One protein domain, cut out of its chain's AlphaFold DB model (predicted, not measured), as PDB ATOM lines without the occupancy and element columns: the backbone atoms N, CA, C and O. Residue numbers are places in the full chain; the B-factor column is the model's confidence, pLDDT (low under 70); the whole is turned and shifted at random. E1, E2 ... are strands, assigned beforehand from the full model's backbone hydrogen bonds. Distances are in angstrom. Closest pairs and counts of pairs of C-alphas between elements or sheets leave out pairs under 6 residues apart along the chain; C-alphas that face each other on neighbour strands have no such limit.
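What this domain is: This is residues 110 to 133, 140 to 186 and 196 to 331 of the 590 residues of an uncharacterized protein of Planctomycetes bacterium GWF2_41_51 (UniProt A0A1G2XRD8). The chain is wound in stacked, three-sided turns, a solenoid whose strands lie in three parallel rows: E2, E8, E11, E14 and E17 with the first parts of E4 and E6; E3, E9, E12, E15 and E18 with their last parts; and E5, E7, E10, E13 and E16. E1 and the long stretch of residues 115 to 133, with no named element, make a looser first end. The printed part has 207 residues, no named helix and 18 named strands, E1 to E18 in order; the class is all strand, though only 99 residues are in named elements, under half. The whole is compact, with a radius of gyration of the C-alphas of 16.4 A and spans of 53 by 42 by 36 A.

Where its parts are: E1 is residues 110 to 114, from C-alpha 110 at (122.653, 113.860, 198.023). Then come E2, 142 to 146; E3, 152 to 154; E4, 165 to 176, 18.4 A; E5, 179 to 181; E6, 199 to 209, 20.0 A; E7, 220 to 224; E8, 235 to 239; E9, 243 to 246; E10, 248 to 253; E11, 257 to 262, 16.5 A; E12, 266 to 269; E13, 279 to 283; E14, 291 to 296, 16.3 A; E15, 304 to 307; E16, 310 to 314; E17, 319 to 323; and E18, 325 to 329, ending with C-alpha 329 at (143.380, 119.673, 234.023).

How they stand to each other: E1 and E2 meet only at a point. E4 bends by 120 degrees at residue 173; E2 and E3 lie on one side of it, E6 on the other, each parallel to it, with N 146 and O 169 at 2.9 A, N 176 and O 153 at 2.7 A, and N 207 and O 173 at 2.8 A. E6 bends by 115 degrees at residue 206 and has parallel neighbours E8, N 201 and O 236 at 2.8 A, and E9, N 208 and O 243 at 2.7 A. From E8 parallel pairing goes on through E11, E14 and E17; from E9, through E12, E15 and E18. E5, E7, E10, E13 and E16, in that order, are parallel, with N 222 and O 250 of E7 and E10 at 3.0 A. This sheet and the branched sheet of the other 13 strands form a sandwich, two sheets face to face, with best planes 4 degrees apart. Among the closest C-alphas between them are those of Ala 252 in E10 and Gly 258 in E11, 4.3 A apart.

The domain as a whole: The C-alphas of Val 133 and Gly 330 are the two farthest apart, 56.3 A. Residues 134 to 139 and 187 to 195 are not printed; the gaps between C-alphas are 14.9 A and 13.9 A. Of the links printed whole, none is long. Mean pLDDT of the printed part is 71.1; 92 residues are under 70, among them 110 to 133 and 140 to 186.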
ATOM      1  N   PRO A 110     123.837 113.986 197.177       44.59
ATOM      2  CA  PRO A 110     122.653 113.860 198.023       44.59
ATOM      3  C   PRO A 110     122.856 114.544 199.387       44.59
ATOM      4  O   PRO A 110     123.773 114.199 200.134       44.59
ATOM      5  N   VAL A 111     121.966 115.481 199.738       41.16
ATOM      6  CA  VAL A 111     121.936 116.148 201.048       41.16
ATOM      7  C   VAL A 111     120.825 115.549 201.910       41.16
ATOM      8  O   VAL A 111     119.648 115.552 201.534       41.16
ATOM      9  N   ILE A 112     121.179 115.059 203.103       48.94
ATOM     10  CA  ILE A 112     120.199 114.647 204.115       48.94
ATOM     11  C   ILE A 112     119.976 115.813 205.079       48.94
ATOM     12  O   ILE A 112     120.799 116.065 205.957       48.94
ATOM     13  N   ASN A 113     118.832 116.487 204.944       41.97
ATOM     14  CA  ASN A 113     118.379 117.499 205.896       41.97
ATOM     15  C   ASN A 113     117.483 116.848 206.956       41.97
ATOM     16  O   ASN A 113     116.299 116.580 206.726       41.97
ATOM     17  N   ALA A 114     118.037 116.601 208.143       47.50
ATOM     18  CA  ALA A 114     117.253 116.180 209.298       47.50
ATOM     19  C   ALA A 114     116.703 117.419 210.026       47.50
ATOM     20  O   ALA A 114     117.433 118.125 210.721       47.50
ATOM     21  N   ILE A 115     115.406 117.693 209.870       39.59
ATOM     22  CA  ILE A 115     114.697 118.743 210.618       39.59
ATOM     23  C   ILE A 115     113.891 118.057 211.723       39.59
ATOM     24  O   ILE A 115     112.867 117.431 211.452       39.59
ATOM     25  N   GLY A 116     114.342 118.161 212.973       41.28
ATOM     26  CA  GLY A 116     113.622 117.610 214.122       41.28
ATOM     27  C   GLY A 116     113.492 118.631 215.247       41.28
ATOM     28  O   GLY A 116     114.476 119.075 215.825       41.28
ATOM     29  N   HIS A 117     112.269 118.995 215.618       36.88
ATOM     30  CA  HIS A 117     112.047 119.807 216.812       36.88
ATOM     31  C   HIS A 117     111.959 118.905 218.054       36.88
ATOM     32  O   HIS A 117     110.914 118.324 218.326       36.88
ATOM     33  N   GLY A 118     113.052 118.817 218.822       39.00
ATOM     34  CA  GLY A 118     113.025 118.406 220.234       39.00
ATOM     35  C   GLY A 118     112.807 116.919 220.540       39.00
ATOM     36  O   GLY A 118     112.247 116.613 221.590       39.00
ATOM     37  N   ALA A 119     113.239 116.002 219.670       38.47
ATOM     38  CA  ALA A 119     113.198 114.561 219.937       38.47
ATOM     39  C   ALA A 119     114.542 113.884 219.630       38.47
ATOM     40  O   ALA A 119     115.262 114.304 218.722       38.47
ATOM     41  N   ASP A 120     114.852 112.814 220.368       41.47
ATOM     42  CA  ASP A 120     116.012 111.953 220.122       41.47
ATOM     43  C   ASP A 120     115.919 111.336 218.711       41.47
ATOM     44  O   ASP A 120     114.856 110.849 218.303       41.47
ATOM     45  N   ILE A 121     117.026 111.368 217.961       43.03
ATOM     46  CA  ILE A 121     117.141 110.743 216.638       43.03
ATOM     47  C   ILE A 121     118.018 109.503 216.807       43.03
ATOM     48  O   ILE A 121     119.222 109.594 217.044       43.03
ATOM     49  N   TYR A 122     117.417 108.324 216.678       37.19
ATOM     50  CA  TYR A 122     118.151 107.063 216.686       37.19
ATOM     51  C   TYR A 122     118.594 106.738 215.264       37.19
ATOM     52  O   TYR A 122     117.790 106.307 214.443       37.19
ATOM     53  N   ILE A 123     119.875 106.950 214.972       44.22
ATOM     54  CA  ILE A 123     120.467 106.563 213.694       44.22
ATOM     55  C   ILE A 123     121.255 105.276 213.926       44.22
ATOM     56  O   ILE A 123     122.313 105.287 214.551       44.22
ATOM     57  N   LEU A 124     120.704 104.151 213.464       33.25
ATOM     58  CA  LEU A 124     121.321 102.834 213.640       33.25
ATOM     59  C   LEU A 124     122.561 102.664 212.744       33.25
ATOM     60  O   LEU A 124     123.526 102.033 213.158       33.25
ATOM     61  N   GLN A 125     122.530 103.239 211.538       36.81
ATOM     62  CA  GLN A 125     123.625 103.266 210.568       36.81
ATOM     63  C   GLN A 125     123.287 104.299 209.478       36.81
ATOM     64  O   GLN A 125     122.156 104.304 208.992       36.81
ATOM     65  N   ILE A 126     124.234 105.159 209.085       40.59
ATOM     66  CA  ILE A 126     124.127 105.939 207.841       40.59
ATOM     67  C   ILE A 126     125.010 105.239 206.813       40.59
ATOM     68  O   ILE A 126     126.220 105.160 207.002       40.59
ATOM     69  N   ILE A 127     124.406 104.715 205.751       38.84
ATOM     70  CA  ILE A 127     125.128 104.260 204.559       38.84
ATOM     71  C   ILE A 127     124.836 105.308 203.485       38.84
ATOM     72  O   ILE A 127     123.704 105.385 203.011       38.84
ATOM     73  N   LEU A 128     125.817 106.149 203.152       38.69
ATOM     74  CA  LEU A 128     125.731 107.075 202.020       38.69
ATOM     75  C   LEU A 128     126.451 106.404 200.851       38.69
ATOM     76  O   LEU A 128     127.667 106.268 200.880       38.69
ATOM     77  N   GLY A 129     125.705 105.915 199.861       36.28
ATOM     78  CA  GLY A 129     126.294 105.239 198.708       36.28
ATOM     79  C   GLY A 129     125.377 105.258 197.491       36.28
ATOM     80  O   GLY A 129     124.163 105.094 197.609       36.28
ATOM     81  N   TYR A 130     125.972 105.452 196.313       34.59
ATOM     82  CA  TYR A 130     125.312 105.287 195.020       34.59
ATOM     83  C   TYR A 130     125.397 103.813 194.605       34.59
ATOM     84  O   TYR A 130     126.468 103.316 194.256       34.59
ATOM     85  N   PHE A 131     124.272 103.095 194.594       34.16
ATOM     86  CA  PHE A 131     124.232 101.747 194.023       34.16
ATOM     87  C   PHE A 131     124.040 101.824 192.505       34.16
ATOM     88  O   PHE A 131     122.916 101.904 192.014       34.16
ATOM     89  N   ASN A 132     125.134 101.754 191.742       34.38
ATOM     90  CA  ASN A 132     125.045 101.504 190.306       34.38
ATOM     91  C   ASN A 132     124.725 100.021 190.069       34.38
ATOM     92  O   ASN A 132     125.508  99.131 190.411       34.38
ATOM     93  N   VAL A 133     123.572  99.733 189.461       36.78
ATOM     94  CA  VAL A 133     123.180  98.369 189.074       36.78
ATOM     95  C   VAL A 133     123.956  97.969 187.812       36.78
ATOM     96  O   VAL A 133     123.396  97.888 186.724       36.78
ATOM     97  N   GLY A 140     130.911 108.950 195.507       38.09
ATOM     98  CA  GLY A 140     129.810 109.803 195.959       38.09
ATOM     99  C   GLY A 140     129.975 110.216 197.414       38.09
ATOM    100  O   GLY A 140     129.485 109.516 198.290       38.09
ATOM    101  N   GLY A 141     130.638 111.347 197.673       40.06
ATOM    102  CA  GLY A 141     130.714 111.979 198.997       40.06
ATOM    103  C   GLY A 141     129.347 112.454 199.487       40.06
ATOM    104  O   GLY A 141     128.727 113.299 198.852       40.06
ATOM    105  N   GLY A 142     128.881 111.957 200.629       38.81
ATOM    106  CA  GLY A 142     127.723 112.511 201.326       38.81
ATOM    107  C   GLY A 142     128.135 113.500 202.421       38.81
ATOM    108  O   GLY A 142     129.151 113.311 203.092       38.81
ATOM    109  N   THR A 143     127.336 114.555 202.611       42.62
ATOM    110  CA  THR A 143     127.495 115.518 203.714       42.62
ATOM    111  C   THR A 143     126.288 115.432 204.644       42.62
ATOM    112  O   THR A 143     125.145 115.525 204.192       42.62
ATOM    113  N   LEU A 144     126.527 115.264 205.947       49.44
ATOM    114  CA  LEU A 144     125.474 115.340 206.964       49.44
ATOM    115  C   LEU A 144     125.414 116.765 207.525       49.44
ATOM    116  O   LEU A 144     126.348 117.203 208.199       49.44
ATOM    117  N   TYR A 145     124.301 117.459 207.286       48.62
ATOM    118  CA  TYR A 145     124.014 118.755 207.896       48.62
ATOM    119  C   TYR A 145     123.036 118.575 209.059       48.62
ATOM    120  O   TYR A 145     121.886 118.172 208.875       48.62
ATOM    121  N   LEU A 146     123.481 118.898 210.274       49.31
ATOM    122  CA  LEU A 146     122.608 118.999 211.441       49.31
ATOM    123  C   LEU A 146     122.265 120.474 211.670       49.31
ATOM    124  O   LEU A 146     123.128 121.276 212.036       49.31
ATOM    125  N   HIS A 147     121.000 120.841 211.452       43.78
ATOM    126  CA  HIS A 147     120.502 122.193 211.724       43.78
ATOM    127  C   HIS A 147     120.586 122.550 213.220       43.78
ATOM    128  O   HIS A 147     120.598 121.652 214.062       43.78
ATOM    129  N   PRO A 148     120.554 123.842 213.595       40.91
ATOM    130  CA  PRO A 148     120.399 124.237 214.992       40.91
ATOM    131  C   PRO A 148     119.150 123.644 215.653       40.91
ATOM    132  O   PRO A 148     118.029 123.844 215.189       40.91
ATOM    133  N   GLY A 149     119.332 122.927 216.761       41.66
ATOM    134  CA  GLY A 149     118.260 122.315 217.557       41.66
ATOM    135  C   GLY A 149     118.824 121.380 218.625       41.66
ATOM    136  O   GLY A 149     119.997 121.061 218.567       41.66
ATOM    137  N   ASN A 150     118.031 120.949 219.611       42.59
ATOM    138  CA  ASN A 150     118.459 119.944 220.596       42.59
ATOM    139  C   ASN A 150     118.137 118.538 220.073       42.59
ATOM    140  O   ASN A 150     116.980 118.122 220.118       42.59
ATOM    141  N   TYR A 151     119.145 117.825 219.582       42.78
ATOM    142  CA  TYR A 151     119.043 116.425 219.156       42.78
ATOM    143  C   TYR A 151     119.669 115.513 220.213       42.78
ATOM    144  O   TYR A 151     120.385 116.003 221.065       42.78
ATOM    145  N   THR A 152     119.416 114.211 220.185       37.81
ATOM    146  CA  THR A 152     120.325 113.219 220.780       37.81
ATOM    147  C   THR A 152     120.569 112.208 219.684       37.81
ATOM    148  O   THR A 152     119.686 111.404 219.395       37.81
ATOM    149  N   VAL A 153     121.717 112.270 219.024       43.16
ATOM    150  CA  VAL A 153     122.090 111.275 218.019       43.16
ATOM    151  C   VAL A 153     122.784 110.142 218.752       43.16
ATOM    152  O   VAL A 153     123.962 110.239 219.053       43.16
ATOM    153  N   ARG A 154     122.064 109.082 219.121       38.97
ATOM    154  CA  ARG A 154     122.701 107.924 219.762       38.97
ATOM    155  C   ARG A 154     123.187 106.944 218.698       38.97
ATOM    156  O   ARG A 154     122.370 106.233 218.119       38.97
ATOM    157  N   LEU A 155     124.498 106.868 218.487       41.22
ATOM    158  CA  LEU A 155     125.114 105.846 217.640       41.22
ATOM    159  C   LEU A 155     125.202 104.542 218.440       41.22
ATOM    160  O   LEU A 155     125.961 104.438 219.403       41.22
ATOM    161  N   MET A 156     124.394 103.541 218.078       28.41
ATOM    162  CA  MET A 156     124.412 102.219 218.729       28.41
ATOM    163  C   MET A 156     125.439 101.248 218.102       28.41
ATOM    164  O   MET A 156     125.335 100.037 218.286       28.41
ATOM    165  N   GLY A 157     126.443 101.778 217.394       35.31
ATOM    166  CA  GLY A 157     127.535 101.052 216.738       35.31
ATOM    167  C   GLY A 157     128.697 101.986 216.365       35.31
ATOM    168  O   GLY A 157     128.592 103.199 216.536       35.31
ATOM    169  N   GLU A 158     129.813 101.430 215.885       37.50
ATOM    170  CA  GLU A 158     130.936 102.202 215.325       37.50
ATOM    171  C   GLU A 158     130.458 102.902 214.038       37.50
ATOM    172  O   GLU A 158     129.821 102.257 213.200       37.50
ATOM    173  N   LEU A 159     130.728 104.205 213.866       40.59
ATOM    174  CA  LEU A 159     130.447 104.906 212.606       40.59
ATOM    175  C   LEU A 159     131.464 104.445 211.548       40.59
ATOM    176  O   LEU A 159     132.438 105.126 211.254       40.59
ATOM    177  N   ASN A 160     131.264 103.241 211.018       41.81
ATOM    178  CA  ASN A 160     132.026 102.734 209.889       41.81
ATOM    179  C   ASN A 160     131.489 103.393 208.620       41.81
ATOM    180  O   ASN A 160     130.529 102.911 208.020       41.81
ATOM    181  N   ALA A 161     132.111 104.500 208.213       41.88
ATOM    182  CA  ALA A 161     131.975 105.017 206.860       41.88
ATOM    183  C   ALA A 161     132.673 104.028 205.911       41.88
ATOM    184  O   ALA A 161     133.835 104.194 205.555       41.88
ATOM    185  N   GLN A 162     131.985 102.935 205.571       39.94
ATOM    186  CA  GLN A 162     132.492 101.989 204.576       39.94
ATOM    187  C   GLN A 162     132.627 102.668 203.210       39.94
ATOM    188  O   GLN A 162     133.539 102.312 202.472       39.94
ATOM    189  N   GLU A 163     131.802 103.683 202.923       40.12
ATOM    190  CA  GLU A 163     131.877 104.509 201.718       40.12
ATOM    191  C   GLU A 163     131.471 105.971 202.047       40.12
ATOM    192  O   GLU A 163     130.424 106.231 202.638       40.12
ATOM    193  N   HIS A 164     132.377 106.906 201.727       47.03
ATOM    194  CA  HIS A 164     132.157 108.321 201.391       47.03
ATOM    195  C   HIS A 164     131.319 109.250 202.315       47.03
ATOM    196  O   HIS A 164     130.357 109.869 201.858       47.03
ATOM    197  N   ILE A 165     131.722 109.485 203.573       40.09
ATOM    198  CA  ILE A 165     131.296 110.704 204.302       40.09
ATOM    199  C   ILE A 165     132.490 111.646 204.406       40.09
ATOM    200  O   ILE A 165     133.382 111.420 205.221       40.09
ATOM    201  N   ASN A 166     132.504 112.690 203.577       40.12
ATOM    202  CA  ASN A 166     133.649 113.602 203.494       40.12
ATOM    203  C   ASN A 166     133.540 114.754 204.503       40.12
ATOM    204  O   ASN A 166     134.558 115.223 204.998       40.12
ATOM    205  N   ASN A 167     132.316 115.185 204.844       41.16
ATOM    206  CA  ASN A 167     132.085 116.324 205.733       41.16
ATOM    207  C   ASN A 167     130.873 116.106 206.655       41.16
ATOM    208  O   ASN A 167     129.823 115.624 206.217       41.16
ATOM    209  N   ILE A 168     130.976 116.522 207.920       52.31
ATOM    210  CA  ILE A 168     129.833 116.612 208.843       52.31
ATOM    211  C   ILE A 168     129.819 118.005 209.479       52.31
ATOM    212  O   ILE A 168     130.817 118.451 210.041       52.31
ATOM    213  N   TRP A 169     128.667 118.674 209.411       42.41
ATOM    214  CA  TRP A 169     128.464 120.022 209.943       42.41
ATOM    215  C   TRP A 169     127.421 119.983 211.055       42.41
ATOM    216  O   TRP A 169     126.273 119.585 210.821       42.41
ATOM    217  N   GLN A 170     127.789 120.426 212.260       49.88
ATOM    218  CA  GLN A 170     126.870 120.491 213.395       49.88
ATOM    219  C   GLN A 170     126.625 121.934 213.843       49.88
ATOM    220  O   GLN A 170     127.483 122.584 214.441       49.88
ATOM    221  N   TYR A 171     125.394 122.407 213.631       41.31
ATOM    222  CA  TYR A 171     124.934 123.723 214.078       41.31
ATOM    223  C   TYR A 171     124.062 123.671 215.347       41.31
ATOM    224  O   TYR A 171     123.353 124.626 215.648       41.31
ATOM    225  N   GLY A 172     124.108 122.578 216.114       40.28
ATOM    226  CA  GLY A 172     123.386 122.395 217.378       40.28
ATOM    227  C   GLY A 172     123.147 120.921 217.731       40.28
ATOM    228  O   GLY A 172     123.390 120.024 216.925       40.28
ATOM    229  N   GLY A 173     122.660 120.662 218.946       44.19
ATOM    230  CA  GLY A 173     122.137 119.353 219.368       44.19
ATOM    231  C   GLY A 173     123.105 118.482 220.131       44.19
ATOM    232  O   GLY A 173     124.285 118.786 220.172       44.19
ATOM    233  N   ASN A 174     122.599 117.421 220.752       40.25
ATOM    234  CA  ASN A 174     123.388 116.408 221.439       40.25
ATOM    235  C   ASN A 174     123.716 115.252 220.480       40.25
ATOM    236  O   ASN A 174     122.843 114.735 219.783       40.25
ATOM    237  N   LEU A 175     124.962 114.802 220.462       48.16
ATOM    238  CA  LEU A 175     125.405 113.569 219.800       48.16
ATOM    239  C   LEU A 175     125.969 112.650 220.891       48.16
ATOM    240  O   LEU A 175     126.718 113.101 221.743       48.16
ATOM    241  N   MET A 176     125.541 111.389 220.930       38.34
ATOM    242  CA  MET A 176     125.920 110.373 221.912       38.34
ATOM    243  C   MET A 176     126.538 109.153 221.220       38.34
ATOM    244  O   MET A 176     125.849 108.436 220.497       38.34
ATOM    245  N   GLY A 177     127.800 108.835 221.493       52.66
ATOM    246  CA  GLY A 177     128.426 107.604 220.990       52.66
ATOM    247  C   GLY A 177     129.935 107.720 220.835       52.66
ATOM    248  O   GLY A 177     130.514 108.750 221.156       52.66
ATOM    249  N   GLN A 178     130.582 106.660 220.356       51.94
ATOM    250  CA  GLN A 178     131.974 106.757 219.921       51.94
ATOM    251  C   GLN A 178     132.008 107.379 218.526       51.94
ATOM    252  O   GLN A 178     131.337 106.885 217.620       51.94
ATOM    253  N   ILE A 179     132.808 108.429 218.348       62.56
ATOM    254  CA  ILE A 179     133.045 109.023 217.031       62.56
ATOM    255  C   ILE A 179     134.490 108.763 216.644       62.56
ATOM    256  O   ILE A 179     135.423 109.097 217.375       62.56
ATOM    257  N   ARG A 180     134.651 108.149 215.476       54.75
ATOM    258  CA  ARG A 180     135.930 107.969 214.804       54.75
ATOM    259  C   ARG A 180     135.823 108.688 213.474       54.75
ATOM    260  O   ARG A 180     134.980 108.333 212.657       54.75
ATOM    261  N   ILE A 181     136.644 109.710 213.284       64.06
ATOM    262  CA  ILE A 181     136.710 110.448 212.023       64.06
ATOM    263  C   ILE A 181     137.921 109.916 211.254       64.06
ATOM    264  O   ILE A 181     139.017 109.841 211.810       64.06
ATOM    265  N   GLY A 182     137.701 109.490 210.007       50.09
ATOM    266  CA  GLY A 182     138.741 108.933 209.130       50.09
ATOM    267  C   GLY A 182     138.955 107.411 209.205       50.09
ATOM    268  O   GLY A 182     139.906 106.920 208.608       50.09
ATOM    269  N   SER A 183     138.100 106.639 209.895       44.22
ATOM    270  CA  SER A 183     138.314 105.190 210.086       44.22
ATOM    271  C   SER A 183     137.921 104.297 208.910       44.22
ATOM    272  O   SER A 183     136.773 104.324 208.472       44.22
ATOM    273  N   LYS A 184     138.832 103.395 208.508       45.47
ATOM    274  CA  LYS A 184     138.538 102.211 207.677       45.47
ATOM    275  C   LYS A 184     138.745 100.927 208.489       45.47
ATOM    276  O   LYS A 184     139.860 100.665 208.937       45.47
ATOM    277  N   GLN A 185     137.702 100.113 208.659       42.56
ATOM    278  CA  GLN A 185     137.788  98.754 209.223       42.56
ATOM    279  C   GLN A 185     137.939  97.706 208.100       42.56
ATOM    280  O   GLN A 185     137.234  97.793 207.090       42.56
ATOM    281  N   PRO A 186     138.815  96.693 208.241       37.88
ATOM    282  CA  PRO A 186     138.918  95.594 207.293       37.88
ATOM    283  C   PRO A 186     137.907  94.495 207.646       37.88
ATOM    284  O   PRO A 186     138.190  93.629 208.471       37.88
ATOM    285  N   ASN A 196     140.667 107.408 200.855       46.91
ATOM    286  CA  ASN A 196     139.669 108.245 201.516       46.91
ATOM    287  C   ASN A 196     140.289 109.619 201.775       46.91
ATOM    288  O   ASN A 196     141.236 109.752 202.544       46.91
ATOM    289  N   ALA A 197     139.740 110.603 201.065       55.44
ATOM    290  CA  ALA A 197     140.050 112.016 201.156       55.44
ATOM    291  C   ALA A 197     139.813 112.577 202.569       55.44
ATOM    292  O   ALA A 197     138.944 112.097 203.298       55.44
ATOM    293  N   ASP A 198     140.595 113.602 202.896       73.00
ATOM    294  CA  ASP A 198     140.610 114.399 204.124       73.00
ATOM    295  C   ASP A 198     139.211 114.576 204.748       73.00
ATOM    296  O   ASP A 198     138.339 115.243 204.187       73.00
ATOM    297  N   ALA A 199     138.978 113.961 205.910       81.12
ATOM    298  CA  ALA A 199     137.686 114.017 206.590       81.12
ATOM    299  C   ALA A 199     137.613 115.250 207.496       81.12
ATOM    300  O   ALA A 199     138.416 115.385 208.419       81.12
ATOM    301  N   LYS A 200     136.619 116.121 207.292       87.38
ATOM    302  CA  LYS A 200     136.462 117.356 208.074       87.38
ATOM    303  C   LYS A 200     135.161 117.387 208.880       87.38
ATOM    304  O   LYS A 200     134.086 117.045 208.379       87.38
ATOM    305  N   TYR A 201     135.250 117.818 210.135       87.56
ATOM    306  CA  TYR A 201     134.106 118.017 211.026       87.56
ATOM    307  C   TYR A 201     134.103 119.424 211.605       87.56
ATOM    308  O   TYR A 201     135.044 119.789 212.299       87.56
ATOM    309  N   ASP A 202     133.021 120.174 211.398       89.50
ATOM    310  CA  ASP A 202     132.883 121.535 211.919       89.50
ATOM    311  C   ASP A 202     131.738 121.613 212.951       89.50
ATOM    312  O   ASP A 202     130.560 121.387 212.644       89.50
ATOM    313  N   MET A 203     132.084 121.952 214.196       88.44
ATOM    314  CA  MET A 203     131.179 122.131 215.333       88.44
ATOM    315  C   MET A 203     131.013 123.615 215.666       88.44
ATOM    316  O   MET A 203     131.917 124.250 216.207       88.44
ATOM    317  N   TYR A 204     129.832 124.176 215.410       89.25
ATOM    318  CA  TYR A 204     129.526 125.578 215.736       89.25
ATOM    319  C   TYR A 204     128.787 125.742 217.073       89.25
ATOM    320  O   TYR A 204     128.705 126.844 217.614       89.25
ATOM    321  N   GLY A 205     128.224 124.658 217.612       88.19
ATOM    322  CA  GLY A 205     127.408 124.666 218.823       88.19
ATOM    323  C   GLY A 205     126.877 123.276 219.182       88.19
ATOM    324  O   GLY A 205     127.210 122.287 218.535       88.19
ATOM    325  N   GLY A 206     126.005 123.204 220.192       89.38
ATOM    326  CA  GLY A 206     125.439 121.939 220.682       89.38
ATOM    327  C   GLY A 206     126.325 121.232 221.706       89.38
ATOM    328  O   GLY A 206     127.278 121.823 222.210       89.38
ATOM    329  N   THR A 207     125.992 119.981 222.015       89.38
ATOM    330  CA  THR A 207     126.760 119.110 222.906       89.38
ATOM    331  C   THR A 207     127.170 117.831 222.168       89.38
ATOM    332  O   THR A 207     126.386 117.219 221.454       89.38
ATOM    333  N   LEU A 208     128.389 117.356 222.346       86.44
ATOM    334  CA  LEU A 208     128.841 116.066 221.847       86.44
ATOM    335  C   LEU A 208     129.307 115.237 223.036       86.44
ATOM    336  O   LEU A 208     130.366 115.487 223.586       86.44
ATOM    337  N   THR A 209     128.529 114.240 223.430       86.69
ATOM    338  CA  THR A 209     128.887 113.303 224.490       86.69
ATOM    339  C   THR A 209     129.453 112.022 223.890       86.69
ATOM    340  O   THR A 209     128.732 111.199 223.326       86.69
ATOM    341  N   THR A 210     130.746 111.799 224.061       84.06
ATOM    342  CA  THR A 210     131.386 110.531 223.719       84.06
ATOM    343  C   THR A 210     131.726 109.773 224.993       84.06
ATOM    344  O   THR A 210     132.240 110.328 225.955       84.06
ATOM    345  N   THR A 211     131.390 108.489 225.038       76.06
ATOM    346  CA  THR A 211     131.755 107.631 226.171       76.06
ATOM    347  C   THR A 211     132.315 106.343 225.613       76.06
ATOM    348  O   THR A 211     131.683 105.703 224.771       76.06
ATOM    349  N   CYS A 212     133.503 105.955 226.070       68.81
ATOM    350  CA  CYS A 212     134.009 104.616 225.826       68.81
ATOM    351  C   CYS A 212     134.155 103.853 227.137       68.81
ATOM    352  O   CYS A 212     134.846 104.278 228.054       68.81
ATOM    353  N   ASN A 213     133.511 102.694 227.221       64.00
ATOM    354  CA  ASN A 213     133.576 101.803 228.377       64.00
ATOM    355  C   ASN A 213     134.767 100.830 228.328       64.00
ATOM    356  O   ASN A 213     134.840  99.918 229.152       64.00
ATOM    357  N   ARG A 214     135.660 100.963 227.340       56.41
ATOM    358  CA  ARG A 214     136.759 100.027 227.106       56.41
ATOM    359  C   ARG A 214     138.083 100.775 227.163       56.41
ATOM    360  O   ARG A 214     138.324 101.632 226.327       56.41
ATOM    361  N   GLU A 215     138.953 100.362 228.082       52.75
ATOM    362  CA  GLU A 215     140.308 100.905 228.317       52.75
ATOM    363  C   GLU A 215     141.196 100.988 227.056       52.75
ATOM    364  O   GLU A 215     142.220 101.656 227.063       52.75
ATOM    365  N   ALA A 216     140.821 100.312 225.965       56.19
ATOM    366  CA  ALA A 216     141.584 100.264 224.718       56.19
ATOM    367  C   ALA A 216     141.076 101.213 223.615       56.19
ATOM    368  O   ALA A 216     141.642 101.215 222.526       56.19
ATOM    369  N   ASN A 217     139.995 101.963 223.841       63.00
ATOM    370  CA  ASN A 217     139.357 102.774 222.808       63.00
ATOM    371  C   ASN A 217     139.048 104.177 223.344       63.00
ATOM    372  O   ASN A 217     138.268 104.316 224.281       63.00
ATOM    373  N   ALA A 218     139.578 105.213 222.695       63.09
ATOM    374  CA  ALA A 218     139.192 106.584 223.012       63.09
ATOM    375  C   ALA A 218     137.723 106.865 222.667       63.09
ATOM    376  O   ALA A 218     137.158 106.270 221.736       63.09
ATOM    377  N   GLY A 219     137.111 107.766 223.443       79.38
ATOM    378  CA  GLY A 219     135.738 108.227 223.244       79.38
ATOM    379  C   GLY A 219     135.593 108.991 221.929       79.38
ATOM    380  O   GLY A 219     134.703 108.681 221.134       79.38
ATOM    381  N   LEU A 220     136.520 109.915 221.672       88.75
ATOM    382  CA  LEU A 220     136.642 110.650 220.416       88.75
ATOM    383  C   LEU A 220     138.034 110.415 219.811       88.75
ATOM    384  O   LEU A 220     139.042 110.613 220.487       88.75
ATOM    385  N   VAL A 221     138.084 109.989 218.544       88.06
ATOM    386  CA  VAL A 221     139.336 109.852 217.781       88.06
ATOM    387  C   VAL A 221     139.267 110.673 216.501       88.06
ATOM    388  O   VAL A 221     138.340 110.488 215.705       88.06
ATOM    389  N   VAL A 222     140.275 111.514 216.276       89.94
ATOM    390  CA  VAL A 222     140.450 112.277 215.032       89.94
ATOM    391  C   VAL A 222     141.663 111.738 214.280       89.94
ATOM    392  O   VAL A 222     142.784 111.831 214.777       89.94
ATOM    393  N   GLY A 223     141.428 111.157 213.102       86.94
ATOM    394  CA  GLY A 223     142.454 110.557 212.245       86.94
ATOM    395  C   GLY A 223     142.786 109.154 212.728       86.94
ATOM    396  O   GLY A 223     143.617 108.983 213.610       86.94
ATOM    397  N   ASN A 224     142.104 108.133 212.214       82.88
ATOM    398  CA  ASN A 224     142.240 106.761 212.701       82.88
ATOM    399  C   ASN A 224     142.303 105.766 211.549       82.88
ATOM    400  O   ASN A 224     141.365 105.729 210.771       82.88
ATOM    401  N   SER A 225     143.311 104.899 211.475       82.56
ATOM    402  CA  SER A 225     143.304 103.766 210.541       82.56
ATOM    403  C   SER A 225     143.438 102.419 211.246       82.56
ATOM    404  O   SER A 225     143.708 102.327 212.445       82.56
ATOM    405  N   SER A 226     143.184 101.355 210.483       78.19
ATOM    406  CA  SER A 226     143.429  99.986 210.930       78.19
ATOM    407  C   SER A 226     144.843  99.533 210.555       78.19
ATOM    408  O   SER A 226     145.338  99.908 209.490       78.19
ATOM    409  N   PRO A 227     145.466  98.625 211.330       74.38
ATOM    410  CA  PRO A 227     146.829  98.202 211.045       74.38
ATOM    411  C   PRO A 227     146.934  97.520 209.678       74.38
ATOM    412  O   PRO A 227     146.174  96.596 209.379       74.38
ATOM    413  N   GLY A 228     147.929  97.911 208.878       73.88
ATOM    414  CA  GLY A 228     148.287  97.213 207.638       73.88
ATOM    415  C   GLY A 228     147.532  97.651 206.380       73.88
ATOM    416  O   GLY A 228     147.653  96.981 205.353       73.88
ATOM    417  N   VAL A 229     146.791  98.759 206.431       67.69
ATOM    418  CA  VAL A 229     146.310  99.469 205.238       67.69
ATOM    419  C   VAL A 229     147.101 100.768 205.088       67.69
ATOM    420  O   VAL A 229     146.948 101.672 205.895       67.69
ATOM    421  N   ASP A 230     147.946 100.846 204.057       64.56
ATOM    422  CA  ASP A 230     148.675 102.063 203.661       64.56
ATOM    423  C   ASP A 230     147.698 103.043 203.000       64.56
ATOM    424  O   ASP A 230     147.608 103.140 201.777       64.56
ATOM    425  N   LEU A 231     146.850 103.663 203.817       66.00
ATOM    426  CA  LEU A 231     145.858 104.632 203.374       66.00
ATOM    427  C   LEU A 231     146.061 105.923 204.152       66.00
ATOM    428  O   LEU A 231     146.200 105.910 205.372       66.00
ATOM    429  N   ARG A 232     146.081 107.042 203.424       69.88
ATOM    430  CA  ARG A 232     146.022 108.378 204.019       69.88
ATOM    431  C   ARG A 232     144.642 108.541 204.653       69.88
ATOM    432  O   ARG A 232     143.641 108.188 204.040       69.88
ATOM    433  N   CYS A 233     144.612 108.999 205.891       78.25
ATOM    434  CA  CYS A 233     143.415 109.075 206.731       78.25
ATOM    435  C   CYS A 233     143.467 110.366 207.539       78.25
ATOM    436  O   CYS A 233     143.313 110.377 208.761       78.25
ATOM    437  N   ASP A 234     143.745 111.445 206.820       87.75
ATOM    438  CA  ASP A 234     143.882 112.770 207.387       87.75
ATOM    439  C   ASP A 234     142.495 113.235 207.833       87.75
ATOM    440  O   ASP A 234     141.508 113.111 207.103       87.75
ATOM    441  N   ALA A 235     142.399 113.691 209.076       90.00
ATOM    442  CA  ALA A 235     141.146 114.166 209.631       90.00
ATOM    443  C   ALA A 235     141.338 115.479 210.380       90.00
ATOM    444  O   ALA A 235     142.307 115.650 211.121       90.00
ATOM    445  N   GLU A 236     140.369 116.370 210.225       92.81
ATOM    446  CA  GLU A 236     140.322 117.679 210.859       92.81
ATOM    447  C   GLU A 236     139.002 117.838 211.624       92.81
ATOM    448  O   GLU A 236     137.920 117.590 211.091       92.81
ATOM    449  N   PHE A 237     139.078 118.267 212.881       93.50
ATOM    450  CA  PHE A 237     137.924 118.643 213.693       93.50
ATOM    451  C   PHE A 237     138.048 120.114 214.085       93.50
ATOM    452  O   PHE A 237     138.934 120.461 214.859       93.50
ATOM    453  N   ASN A 238     137.149 120.975 213.614       95.12
ATOM    454  CA  ASN A 238     137.059 122.364 214.050       95.12
ATOM    455  C   ASN A 238     135.922 122.551 215.043       95.12
ATOM    456  O   ASN A 238     134.770 122.222 214.773       95.12
ATOM    457  N   MET A 239     136.234 123.154 216.178       95.44
ATOM    458  CA  MET A 239     135.282 123.535 217.205       95.44
ATOM    459  C   MET A 239     135.272 125.056 217.339       95.44
ATOM    460  O   MET A 239     136.192 125.647 217.893       95.44
ATOM    461  N   TYR A 240     134.217 125.695 216.842       94.62
ATOM    462  CA  TYR A 240     133.977 127.136 216.975       94.62
ATOM    463  C   TYR A 240     133.074 127.465 218.178       94.62
ATOM    464  O   TYR A 240     132.968 128.618 218.590       94.62
ATOM    465  N   GLY A 241     132.400 126.459 218.746       93.12
ATOM    466  CA  GLY A 241     131.491 126.610 219.878       93.12
ATOM    467  C   GLY A 241     130.927 125.277 220.375       93.12
ATOM    468  O   GLY A 241     131.300 124.208 219.901       93.12
ATOM    469  N   GLY A 242     129.996 125.342 221.330       94.25
ATOM    470  CA  GLY A 242     129.342 124.162 221.909       94.25
ATOM    471  C   GLY A 242     130.135 123.502 223.039       94.25
ATOM    472  O   GLY A 242     131.028 124.114 223.624       94.25
ATOM    473  N   SER A 243     129.769 122.269 223.379       94.69
ATOM    474  CA  SER A 243     130.380 121.488 224.452       94.69
ATOM    475  C   SER A 243     130.690 120.069 223.985       94.69
ATOM    476  O   SER A 243     129.823 119.404 223.439       94.69
ATOM    477  N   ILE A 244     131.898 119.568 224.209       92.75
ATOM    478  CA  ILE A 244     132.212 118.145 224.091       92.75
ATOM    479  C   ILE A 244     132.329 117.595 225.505       92.75
ATOM    480  O   ILE A 244     133.057 118.133 226.325       92.75
ATOM    481  N   ILE A 245     131.633 116.508 225.782       91.44
ATOM    482  CA  ILE A 245     131.769 115.720 226.994       91.44
ATOM    483  C   ILE A 245     132.418 114.407 226.575       91.44
ATOM    484  O   ILE A 245     131.845 113.661 225.784       91.44
ATOM    485  N   THR A 246     133.622 114.113 227.046       90.00
ATOM    486  CA  THR A 246     134.327 112.880 226.673       90.00
ATOM    487  C   THR A 246     135.045 112.271 227.859       90.00
ATOM    488  O   THR A 246     135.296 112.951 228.836       90.00
ATOM    489  N   ASN A 247     135.391 110.991 227.807       86.31
ATOM    490  CA  ASN A 247     136.324 110.401 228.764       86.31
ATOM    491  C   ASN A 247     137.737 110.227 228.191       86.31
ATOM    492  O   ASN A 247     138.665 109.947 228.939       86.31
ATOM    493  N   GLN A 248     137.916 110.365 226.877       88.88
ATOM    494  CA  GLN A 248     139.230 110.327 226.241       88.88
ATOM    495  C   GLN A 248     139.135 110.933 224.839       88.88
ATOM    496  O   GLN A 248     138.263 110.544 224.054       88.88
ATOM    497  N   LEU A 249     140.073 111.820 224.516       92.50
ATOM    498  CA  LEU A 249     140.265 112.382 223.182       92.50
ATOM    499  C   LEU A 249     141.640 111.953 222.671       92.50
ATOM    500  O   LEU A 249     142.646 112.189 223.332       92.50
ATOM    501  N   ALA A 250     141.679 111.325 221.503       92.19
ATOM    502  CA  ALA A 250     142.909 110.887 220.865       92.19
ATOM    503  C   ALA A 250     143.036 111.470 219.453       92.19
ATOM    504  O   ALA A 250     142.087 111.421 218.668       92.19
ATOM    505  N   LEU A 251     144.217 111.982 219.120       93.56
ATOM    506  CA  LEU A 251     144.548 112.486 217.791       93.56
ATOM    507  C   LEU A 251     145.589 111.589 217.124       93.56
ATOM    508  O   LEU A 251     146.596 111.239 217.750       93.56
ATOM    509  N   ALA A 252     145.337 111.281 215.854       90.06
ATOM    510  CA  ALA A 252     146.162 110.494 214.948       90.06
ATOM    511  C   ALA A 252     146.507 109.085 215.461       90.06
ATOM    512  O   ALA A 252     147.365 108.879 216.321       90.06
ATOM    513  N   ASN A 253     145.870 108.079 214.873       85.00
ATOM    514  CA  ASN A 253     146.152 106.669 215.080       85.00
ATOM    515  C   ASN A 253     146.578 106.034 213.750       85.00
ATOM    516  O   ASN A 253     145.796 106.048 212.809       85.00
ATOM    517  N   GLN A 254     147.777 105.442 213.718       82.69
ATOM    518  CA  GLN A 254     148.340 104.636 212.619       82.69
ATOM    519  C   GLN A 254     148.356 105.308 211.242       82.69
ATOM    520  O   GLN A 254     147.364 105.321 210.528       82.69
ATOM    521  N   ASP A 255     149.510 105.821 210.835       85.62
ATOM    522  CA  ASP A 255     149.797 106.408 209.520       85.62
ATOM    523  C   ASP A 255     148.857 107.558 209.080       85.62
ATOM    524  O   ASP A 255     148.919 107.994 207.923       85.62
ATOM    525  N   CYS A 256     148.029 108.076 209.996       88.38
ATOM    526  CA  CYS A 256     147.100 109.190 209.791       88.38
ATOM    527  C   CYS A 256     147.650 110.520 210.299       88.38
ATOM    528  O   CYS A 256     148.425 110.541 211.265       88.38
ATOM    529  N   ASN A 257     147.131 111.611 209.727       91.56
ATOM    530  CA  ASN A 257     147.172 112.931 210.345       91.56
ATOM    531  C   ASN A 257     145.871 113.185 211.124       91.56
ATOM    532  O   ASN A 257     144.781 112.847 210.661       91.56
ATOM    533  N   GLY A 258     145.966 113.779 212.310       92.94
ATOM    534  CA  GLY A 258     144.810 114.164 213.118       92.94
ATOM    535  C   GLY A 258     144.957 115.589 213.625       92.94
ATOM    536  O   GLY A 258     145.821 115.852 214.456       92.94
ATOM    537  N   VAL A 259     144.104 116.495 213.154       95.75
ATOM    538  CA  VAL A 259     144.113 117.908 213.544       95.75
ATOM    539  C   VAL A 259     142.835 118.243 214.304       95.75
ATOM    540  O   VAL A 259     141.732 117.992 213.827       95.75
ATOM    541  N   PHE A 260     142.970 118.829 215.489       96.94
ATOM    542  CA  PHE A 260     141.858 119.346 216.279       96.94
ATOM    543  C   PHE A 260     142.051 120.843 216.509       96.94
ATOM    544  O   PHE A 260     142.969 121.247 217.214       96.94
ATOM    545  N   ASN A 261     141.171 121.664 215.950       97.69
ATOM    546  CA  ASN A 261     141.197 123.117 216.059       97.69
ATOM    547  C   ASN A 261     140.100 123.592 217.013       97.69
ATOM    548  O   ASN A 261     138.920 123.580 216.670       97.69
ATOM    549  N   MET A 262     140.472 124.025 218.214       97.81
ATOM    550  CA  MET A 262     139.544 124.502 219.237       97.81
ATOM    551  C   MET A 262     139.507 126.034 219.296       97.81
ATOM    552  O   MET A 262     140.077 126.650 220.192       97.81
ATOM    553  N   ASN A 263     138.777 126.654 218.372       97.00
ATOM    554  CA  ASN A 263     138.585 128.110 218.298       97.00
ATOM    555  C   ASN A 263     137.444 128.610 219.211       97.00
ATOM    556  O   ASN A 263     137.040 129.767 219.157       97.00
ATOM    557  N   GLY A 264     136.872 127.742 220.046       96.75
ATOM    558  CA  GLY A 264     135.816 128.102 220.984       96.75
ATOM    559  C   GLY A 264     135.195 126.897 221.685       96.75
ATOM    560  O   GLY A 264     135.616 125.755 221.513       96.75
ATOM    561  N   GLY A 265     134.159 127.167 222.482       96.88
ATOM    562  CA  GLY A 265     133.398 126.149 223.207       96.88
ATOM    563  C   GLY A 265     134.150 125.515 224.382       96.88
ATOM    564  O   GLY A 265     135.118 126.075 224.898       96.88
ATOM    565  N   THR A 266     133.669 124.365 224.853       97.12
ATOM    566  CA  THR A 266     134.195 123.695 226.054       97.12
ATOM    567  C   THR A 266     134.360 122.198 225.830       97.12
ATOM    568  O   THR A 266     133.405 121.548 225.425       97.12
ATOM    569  N   ILE A 267     135.520 121.624 226.150       96.00
ATOM    570  CA  ILE A 267     135.676 120.173 226.292       96.00
ATOM    571  C   ILE A 267     135.743 119.856 227.784       96.00
ATOM    572  O   ILE A 267     136.645 120.317 228.480       96.00
ATOM    573  N   THR A 268     134.789 119.066 228.260       94.94
ATOM    574  CA  THR A 268     134.743 118.537 229.619       94.94
ATOM    575  C   THR A 268     135.094 117.058 229.585       94.94
ATOM    576  O   THR A 268     134.418 116.254 228.936       94.94
ATOM    577  N   PHE A 269     136.145 116.691 230.306       91.44
ATOM    578  CA  PHE A 269     136.532 115.304 230.487       91.44
ATOM    579  C   PHE A 269     135.766 114.719 231.674       91.44
ATOM    580  O   PHE A 269     136.090 114.975 232.833       91.44
ATOM    581  N   GLU A 270     134.700 113.973 231.385       85.31
ATOM    582  CA  GLU A 270     133.814 113.430 232.409       85.31
ATOM    583  C   GLU A 270     134.395 112.193 233.100       85.31
ATOM    584  O   GLU A 270     134.961 111.276 232.497       85.31
ATOM    585  N   ASP A 271     134.204 112.212 234.415       65.25
ATOM    586  CA  ASP A 271     134.822 111.374 235.428       65.25
ATOM    587  C   ASP A 271     134.247 109.949 235.403       65.25
ATOM    588  O   ASP A 271     133.374 109.571 236.187       65.25
ATOM    589  N   PHE A 272     134.754 109.120 234.492       55.81
ATOM    590  CA  PHE A 272     134.734 107.679 234.699       55.81
ATOM    591  C   PHE A 272     136.011 107.276 235.452       55.81
ATOM    592  O   PHE A 272     136.905 106.671 234.874       55.81
ATOM    593  N   VAL A 273     136.000 107.471 236.778       54.69
ATOM    594  CA  VAL A 273     136.701 106.636 237.780       54.69
ATOM    595  C   VAL A 273     138.064 107.136 238.301       54.69
ATOM    596  O   VAL A 273     139.081 106.529 238.014       54.69
ATOM    597  N   THR A 274     138.059 108.014 239.317       56.56
ATOM    598  CA  THR A 274     139.082 108.125 240.401       56.56
ATOM    599  C   THR A 274     140.548 108.384 239.975       56.56
ATOM    600  O   THR A 274     140.960 108.140 238.853       56.56
ATOM    601  N   ALA A 275     141.418 108.796 240.904       56.84
ATOM    602  CA  ALA A 275     142.846 109.022 240.619       56.84
ATOM    603  C   ALA A 275     143.624 107.792 240.074       56.84
ATOM    604  O   ALA A 275     144.799 107.918 239.748       56.84
ATOM    605  N   THR A 276     143.020 106.597 240.015       56.50
ATOM    606  CA  THR A 276     143.675 105.369 239.533       56.50
ATOM    607  C   THR A 276     143.438 105.051 238.056       56.50
ATOM    608  O   THR A 276     144.201 104.251 237.529       56.50
ATOM    609  N   ASN A 277     142.434 105.652 237.402       60.22
ATOM    610  CA  ASN A 277     142.147 105.486 235.969       60.22
ATOM    611  C   ASN A 277     141.882 106.868 235.339       60.22
ATOM    612  O   ASN A 277     140.725 107.224 235.109       60.22
ATOM    613  N   PRO A 278     142.926 107.680 235.123       67.31
ATOM    614  CA  PRO A 278     142.764 109.022 234.574       67.31
ATOM    615  C   PRO A 278     142.162 108.990 233.162       67.31
ATOM    616  O   PRO A 278     142.348 108.036 232.406       67.31
ATOM    617  N   THR A 279     141.430 110.048 232.818       77.00
ATOM    618  CA  THR A 279     141.051 110.341 231.432       77.00
ATOM    619  C   THR A 279     142.253 110.937 230.703       77.00
ATOM    620  O   THR A 279     143.112 111.541 231.344       77.00
ATOM    621  N   ASP A 280     142.325 110.804 229.378       86.12
ATOM    622  CA  ASP A 280     143.482 111.300 228.626       86.12
ATOM    623  C   ASP A 280     143.076 112.174 227.433       86.12
ATOM    624  O   ASP A 280     142.184 111.829 226.649       86.12
ATOM    625  N   LEU A 281     143.800 113.275 227.257       94.38
ATOM    626  CA  LEU A 281     144.017 113.893 225.954       94.38
ATOM    627  C   LEU A 281     145.339 113.355 225.395       94.38
ATOM    628  O   LEU A 281     146.405 113.630 225.945       94.38
ATOM    629  N   ILE A 282     145.276 112.583 224.312       94.19
ATOM    630  CA  ILE A 282     146.444 111.948 223.692       94.19
ATOM    631  C   ILE A 282     146.665 112.543 222.305       94.19
ATOM    632  O   ILE A 282     145.826 112.401 221.418       94.19
ATOM    633  N   ILE A 283     147.824 113.155 222.101       95.81
ATOM    634  CA  ILE A 283     148.249 113.749 220.838       95.81
ATOM    635  C   ILE A 283     149.390 112.887 220.293       95.81
ATOM    636  O   ILE A 283     150.465 112.814 220.892       95.81
ATOM    637  N   GLY A 284     149.121 112.172 219.199       92.62
ATOM    638  CA  GLY A 284     149.993 111.118 218.676       92.62
ATOM    639  C   GLY A 284     149.663 109.767 219.313       92.62
ATOM    640  O   GLY A 284     150.479 109.174 220.019       92.62
ATOM    641  N   PHE A 285     148.433 109.285 219.119       85.38
ATOM    642  CA  PHE A 285     147.905 108.104 219.812       85.38
ATOM    643  C   PHE A 285     148.665 106.800 219.524       85.38
ATOM    644  O   PHE A 285     148.747 105.932 220.399       85.38
ATOM    645  N   ASP A 286     149.272 106.662 218.347       84.19
ATOM    646  CA  ASP A 286     150.104 105.515 217.964       84.19
ATOM    647  C   ASP A 286     151.501 105.989 217.544       84.19
ATOM    648  O   ASP A 286     151.660 107.063 216.975       84.19
ATOM    649  N   ARG A 287     152.522 105.164 217.791       82.81
ATOM    650  CA  ARG A 287     153.905 105.405 217.338       82.81
ATOM    651  C   ARG A 287     154.040 105.482 215.812       82.81
ATOM    652  O   ARG A 287     155.078 105.906 215.323       82.81
ATOM    653  N   LEU A 288     153.047 104.965 215.089       85.81
ATOM    654  CA  LEU A 288     152.953 105.007 213.637       85.81
ATOM    655  C   LEU A 288     152.122 106.189 213.137       85.81
ATOM    656  O   LEU A 288     151.946 106.287 211.934       85.81
ATOM    657  N   ALA A 289     151.560 107.044 214.002       85.12
ATOM    658  CA  ALA A 289     150.909 108.276 213.542       85.12
ATOM    659  C   ALA A 289     151.840 109.056 212.596       85.12
ATOM    660  O   ALA A 289     153.051 108.861 212.664       85.12
ATOM    661  N   LYS A 290     151.288 109.903 211.714       88.62
ATOM    662  CA  LYS A 290     152.076 110.777 210.825       88.62
ATOM    663  C   LYS A 290     152.134 112.222 211.288       88.62
ATOM    664  O   LYS A 290     153.187 112.815 211.158       88.62
ATOM    665  N   GLU A 291     151.056 112.770 211.829       92.88
ATOM    666  CA  GLU A 291     151.045 114.099 212.446       92.88
ATOM    667  C   GLU A 291     149.829 114.209 213.363       92.88
ATOM    668  O   GLU A 291     148.744 113.747 213.015       92.88
ATOM    669  N   ALA A 292     149.983 114.788 214.547       95.88
ATOM    670  CA  ALA A 292     148.877 114.998 215.466       95.88
ATOM    671  C   ALA A 292     148.958 116.402 216.047       95.88
ATOM    672  O   ALA A 292     149.874 116.684 216.813       95.88
ATOM    673  N   THR A 293     147.982 117.249 215.746       97.44
ATOM    674  CA  THR A 293     148.017 118.656 216.154       97.44
ATOM    675  C   THR A 293     146.744 119.020 216.896       97.44
ATOM    676  O   THR A 293     145.646 118.909 216.356       97.44
ATOM    677  N   PHE A 294     146.887 119.467 218.140       98.12
ATOM    678  CA  PHE A 294     145.812 120.074 218.916       98.12
ATOM    679  C   PHE A 294     146.072 121.578 219.025       98.12
ATOM    680  O   PHE A 294     147.024 121.991 219.683       98.12
ATOM    681  N   ASN A 295     145.221 122.387 218.402       98.38
ATOM    682  CA  ASN A 295     145.269 123.842 218.474       98.38
ATOM    683  C   ASN A 295     144.244 124.342 219.504       98.38
ATOM    684  O   ASN A 295     143.038 124.233 219.283       98.38
ATOM    685  N   LEU A 296     144.709 124.890 220.627       98.31
ATOM    686  CA  LEU A 296     143.882 125.571 221.622       98.31
ATOM    687  C   LEU A 296     143.800 127.062 221.279       98.31
ATOM    688  O   LEU A 296     144.618 127.871 221.716       98.31
ATOM    689  N   GLY A 297     142.798 127.413 220.482       97.62
ATOM    690  CA  GLY A 297     142.551 128.775 220.036       97.62
ATOM    691  C   GLY A 297     143.338 129.214 218.804       97.62
ATOM    692  O   GLY A 297     144.220 128.525 218.290       97.62
ATOM    693  N   ASP A 298     142.989 130.415 218.353       96.94
ATOM    694  CA  ASP A 298     143.547 131.125 217.210       96.94
ATOM    695  C   ASP A 298     143.875 132.585 217.582       96.94
ATOM    696  O   ASP A 298     143.902 132.970 218.754       96.94
ATOM    697  N   VAL A 299     144.107 133.440 216.582       94.00
ATOM    698  CA  VAL A 299     144.400 134.864 216.798       94.00
ATOM    699  C   VAL A 299     143.288 135.626 217.530       94.00
ATOM    700  O   VAL A 299     143.579 136.637 218.168       94.00
ATOM    701  N   ASN A 300     142.037 135.167 217.491       95.50
ATOM    702  CA  ASN A 300     140.879 135.906 217.999       95.50
ATOM    703  C   ASN A 300     140.258 135.278 219.250       95.50
ATOM    704  O   ASN A 300     139.692 135.986 220.084       95.50
ATOM    705  N   THR A 301     140.310 133.956 219.363       97.06
ATOM    706  CA  THR A 301     139.449 133.174 220.250       97.06
ATOM    707  C   THR A 301     140.168 131.948 220.794       97.06
ATOM    708  O   THR A 301     141.151 131.491 220.224       97.06
ATOM    709  N   THR A 302     139.689 131.421 221.919       97.94
ATOM    710  CA  THR A 302     140.180 130.166 222.501       97.94
ATOM    711  C   THR A 302     139.026 129.362 223.091       97.94
ATOM    712  O   THR A 302     137.926 129.884 223.304       97.94
ATOM    713  N   GLY A 303     139.277 128.080 223.325       97.31
ATOM    714  CA  GLY A 303     138.367 127.154 223.978       97.31
ATOM    715  C   GLY A 303     138.564 127.065 225.494       97.31
ATOM    716  O   GLY A 303     139.434 127.699 226.083       97.31
ATOM    717  N   THR A 304     137.738 126.252 226.151       97.44
ATOM    718  CA  THR A 304     137.904 125.879 227.564       97.44
ATOM    719  C   THR A 304     138.106 124.375 227.685       97.44
ATOM    720  O   THR A 304     137.246 123.603 227.264       97.44
ATOM    721  N   LEU A 305     139.213 123.959 228.294       96.88
ATOM    722  CA  LEU A 305     139.493 122.565 228.631       96.88
ATOM    723  C   LEU A 305     139.296 122.363 230.137       96.88
ATOM    724  O   LEU A 305     139.957 123.033 230.927       96.88
ATOM    725  N   ASP A 306     138.398 121.455 230.526       94.75
ATOM    726  CA  ASP A 306     138.084 121.145 231.928       94.75
ATOM    727  C   ASP A 306     138.127 119.631 232.181       94.75
ATOM    728  O   ASP A 306     137.587 118.848 231.399       94.75
ATOM    729  N   GLY A 307     138.792 119.207 233.256       91.06
ATOM    730  CA  GLY A 307     139.099 117.796 233.498       91.06
ATOM    731  C   GLY A 307     140.004 117.580 234.714       91.06
ATOM    732  O   GLY A 307     141.207 117.364 234.556       91.06
ATOM    733  N   PRO A 308     139.481 117.599 235.953       85.12
ATOM    734  CA  PRO A 308     140.295 117.655 237.174       85.12
ATOM    735  C   PRO A 308     141.246 116.463 237.383       85.12
ATOM    736  O   PRO A 308     142.158 116.558 238.199       85.12
ATOM    737  N   TYR A 309     141.067 115.358 236.658       87.00
ATOM    738  CA  TYR A 309     141.939 114.176 236.701       87.00
ATOM    739  C   TYR A 309     142.444 113.760 235.314       87.00
ATOM    740  O   TYR A 309     142.825 112.608 235.111       87.00
ATOM    741  N   THR A 310     142.414 114.679 234.351       91.00
ATOM    742  CA  THR A 310     142.794 114.405 232.966       91.00
ATOM    743  C   THR A 310     144.297 114.542 232.785       91.00
ATOM    744  O   THR A 310     144.882 115.560 233.155       91.00
ATOM    745  N   ASN A 311     144.927 113.518 232.215       94.69
ATOM    746  CA  ASN A 311     146.298 113.615 231.740       94.69
ATOM    747  C   ASN A 311     146.339 114.238 230.350       94.69
ATOM    748  O   ASN A 311     145.417 114.090 229.544       94.69
ATOM    749  N   ILE A 312     147.483 114.827 230.035       96.62
ATOM    750  CA  ILE A 312     147.856 115.148 228.663       96.62
ATOM    751  C   ILE A 312     149.051 114.290 228.313       96.62
ATOM    752  O   ILE A 312     150.011 114.223 229.074       96.62
ATOM    753  N   THR A 313     148.990 113.639 227.160       95.75
ATOM    754  CA  THR A 313     150.127 112.940 226.573       95.75
ATOM    755  C   THR A 313     150.397 113.511 225.194       95.75
ATOM    756  O   THR A 313     149.590 113.323 224.286       95.75
ATOM    757  N   VAL A 314     151.542 114.165 225.023       96.31
ATOM    758  CA  VAL A 314     152.047 114.610 223.720       96.31
ATOM    759  C   VAL A 314     153.214 113.707 223.353       96.31
ATOM    760  O   VAL A 314     154.236 113.694 224.038       96.31
ATOM    761  N   ARG A 315     153.040 112.868 222.331       93.50
ATOM    762  CA  ARG A 315     154.030 111.842 221.986       93.50
ATOM    763  C   ARG A 315     155.074 112.329 220.991       93.50
ATOM    764  O   ARG A 315     154.793 113.141 220.110       93.50
ATOM    765  N   SER A 316     156.263 111.750 221.121       83.31
ATOM    766  CA  SER A 316     157.409 112.030 220.270       83.31
ATOM    767  C   SER A 316     157.188 111.741 218.795       83.31
ATOM    768  O   SER A 316     156.366 110.917 218.390       83.31
ATOM    769  N   ASN A 317     157.999 112.445 218.006       74.38
ATOM    770  CA  ASN A 317     158.070 112.496 216.553       74.38
ATOM    771  C   ASN A 317     157.042 113.405 215.888       74.38
ATOM    772  O   ASN A 317     157.407 113.990 214.878       74.38
ATOM    773  N   LEU A 318     155.800 113.516 216.377       82.94
ATOM    774  CA  LEU A 318     154.714 114.060 215.544       82.94
ATOM    775  C   LEU A 318     153.544 114.707 216.310       82.94
ATOM    776  O   LEU A 318     152.603 115.187 215.680       82.94
ATOM    777  N   GLY A 319     153.558 114.682 217.647       95.81
ATOM    778  CA  GLY A 319     152.531 115.316 218.469       95.81
ATOM    779  C   GLY A 319     152.841 116.784 218.753       95.81
ATOM    780  O   GLY A 319     153.917 117.094 219.264       95.81
ATOM    781  N   ILE A 320     151.883 117.664 218.465       97.62
ATOM    782  CA  ILE A 320     151.966 119.110 218.673       97.62
ATOM    783  C   ILE A 320     150.740 119.571 219.467       97.62
ATOM    784  O   ILE A 320     149.599 119.409 219.031       97.62
ATOM    785  N   PHE A 321     150.969 120.172 220.631       98.44
ATOM    786  CA  PHE A 321     149.974 120.999 221.310       98.44
ATOM    787  C   PHE A 321     150.359 122.459 221.079       98.44
ATOM    788  O   PHE A 321     151.414 122.884 221.537       98.44
ATOM    789  N   ASN A 322     149.517 123.228 220.404       98.62
ATOM    790  CA  ASN A 322     149.784 124.626 220.071       98.62
ATOM    791  C   ASN A 322     148.642 125.526 220.558       98.62
ATOM    792  O   ASN A 322     147.477 125.138 220.507       98.62
ATOM    793  N   GLY A 323     148.956 126.742 220.996       98.31
ATOM    794  CA  GLY A 323     147.970 127.805 221.194       98.31
ATOM    795  C   GLY A 323     148.093 128.521 222.533       98.31
ATOM    796  O   GLY A 323     149.185 128.675 223.074       98.31
ATOM    797  N   TRP A 324     146.963 128.991 223.060       98.69
ATOM    798  CA  TRP A 324     146.888 129.782 224.288       98.69
ATOM    799  C   TRP A 324     145.561 129.571 225.022       98.69
ATOM    800  O   TRP A 324     144.539 129.221 224.436       98.69
ATOM    801  N   GLY A 325     145.556 129.845 226.320       98.19
ATOM    802  CA  GLY A 325     144.421 129.653 227.214       98.19
ATOM    803  C   GLY A 325     144.808 128.846 228.448       98.19
ATOM    804  O   GLY A 325     145.941 128.391 228.598       98.19
ATOM    805  N   THR A 326     143.847 128.671 229.349       97.88
ATOM    806  CA  THR A 326     144.028 127.856 230.553       97.88
ATOM    807  C   THR A 326     143.605 126.421 230.284       97.88
ATOM    808  O   THR A 326     142.483 126.161 229.843       97.88
ATOM    809  N   VAL A 327     144.488 125.483 230.613       97.69
ATOM    810  CA  VAL A 327     144.227 124.048 230.569       97.69
ATOM    811  C   VAL A 327     143.914 123.582 231.986       97.69
ATOM    812  O   VAL A 327     144.821 123.249 232.743       97.69
ATOM    813  N   ALA A 328     142.631 123.576 232.365       95.56
ATOM    814  CA  ALA A 328     142.177 123.293 233.732       95.56
ATOM    815  C   ALA A 328     142.118 121.784 234.037       95.56
ATOM    816  O   ALA A 328     141.114 121.246 234.512       95.56
ATOM    817  N   PHE A 329     143.211 121.089 233.743       94.69
ATOM    818  CA  PHE A 329     143.380 119.673 234.023       94.69
ATOM    819  C   PHE A 329     144.228 119.457 235.274       94.69
ATOM    820  O   PHE A 329     145.105 120.266 235.569       94.69
ATOM    821  N   GLY A 330     143.969 118.381 236.021       92.12
ATOM    822  CA  GLY A 330     144.698 118.066 237.262       92.12
ATOM    823  C   GLY A 330     145.493 116.758 237.238       92.12
ATOM    824  O   GLY A 330     146.037 116.363 238.269       92.12
ATOM    825  N   GLY A 331     145.567 116.075 236.090       94.06
ATOM    826  CA  GLY A 331     146.395 114.882 235.898       94.06
ATOM    827  C   GLY A 331     147.864 115.212 235.625       94.06
ATOM    828  O   GLY A 331     148.381 116.251 236.042       94.06
TER     829      GLY A 331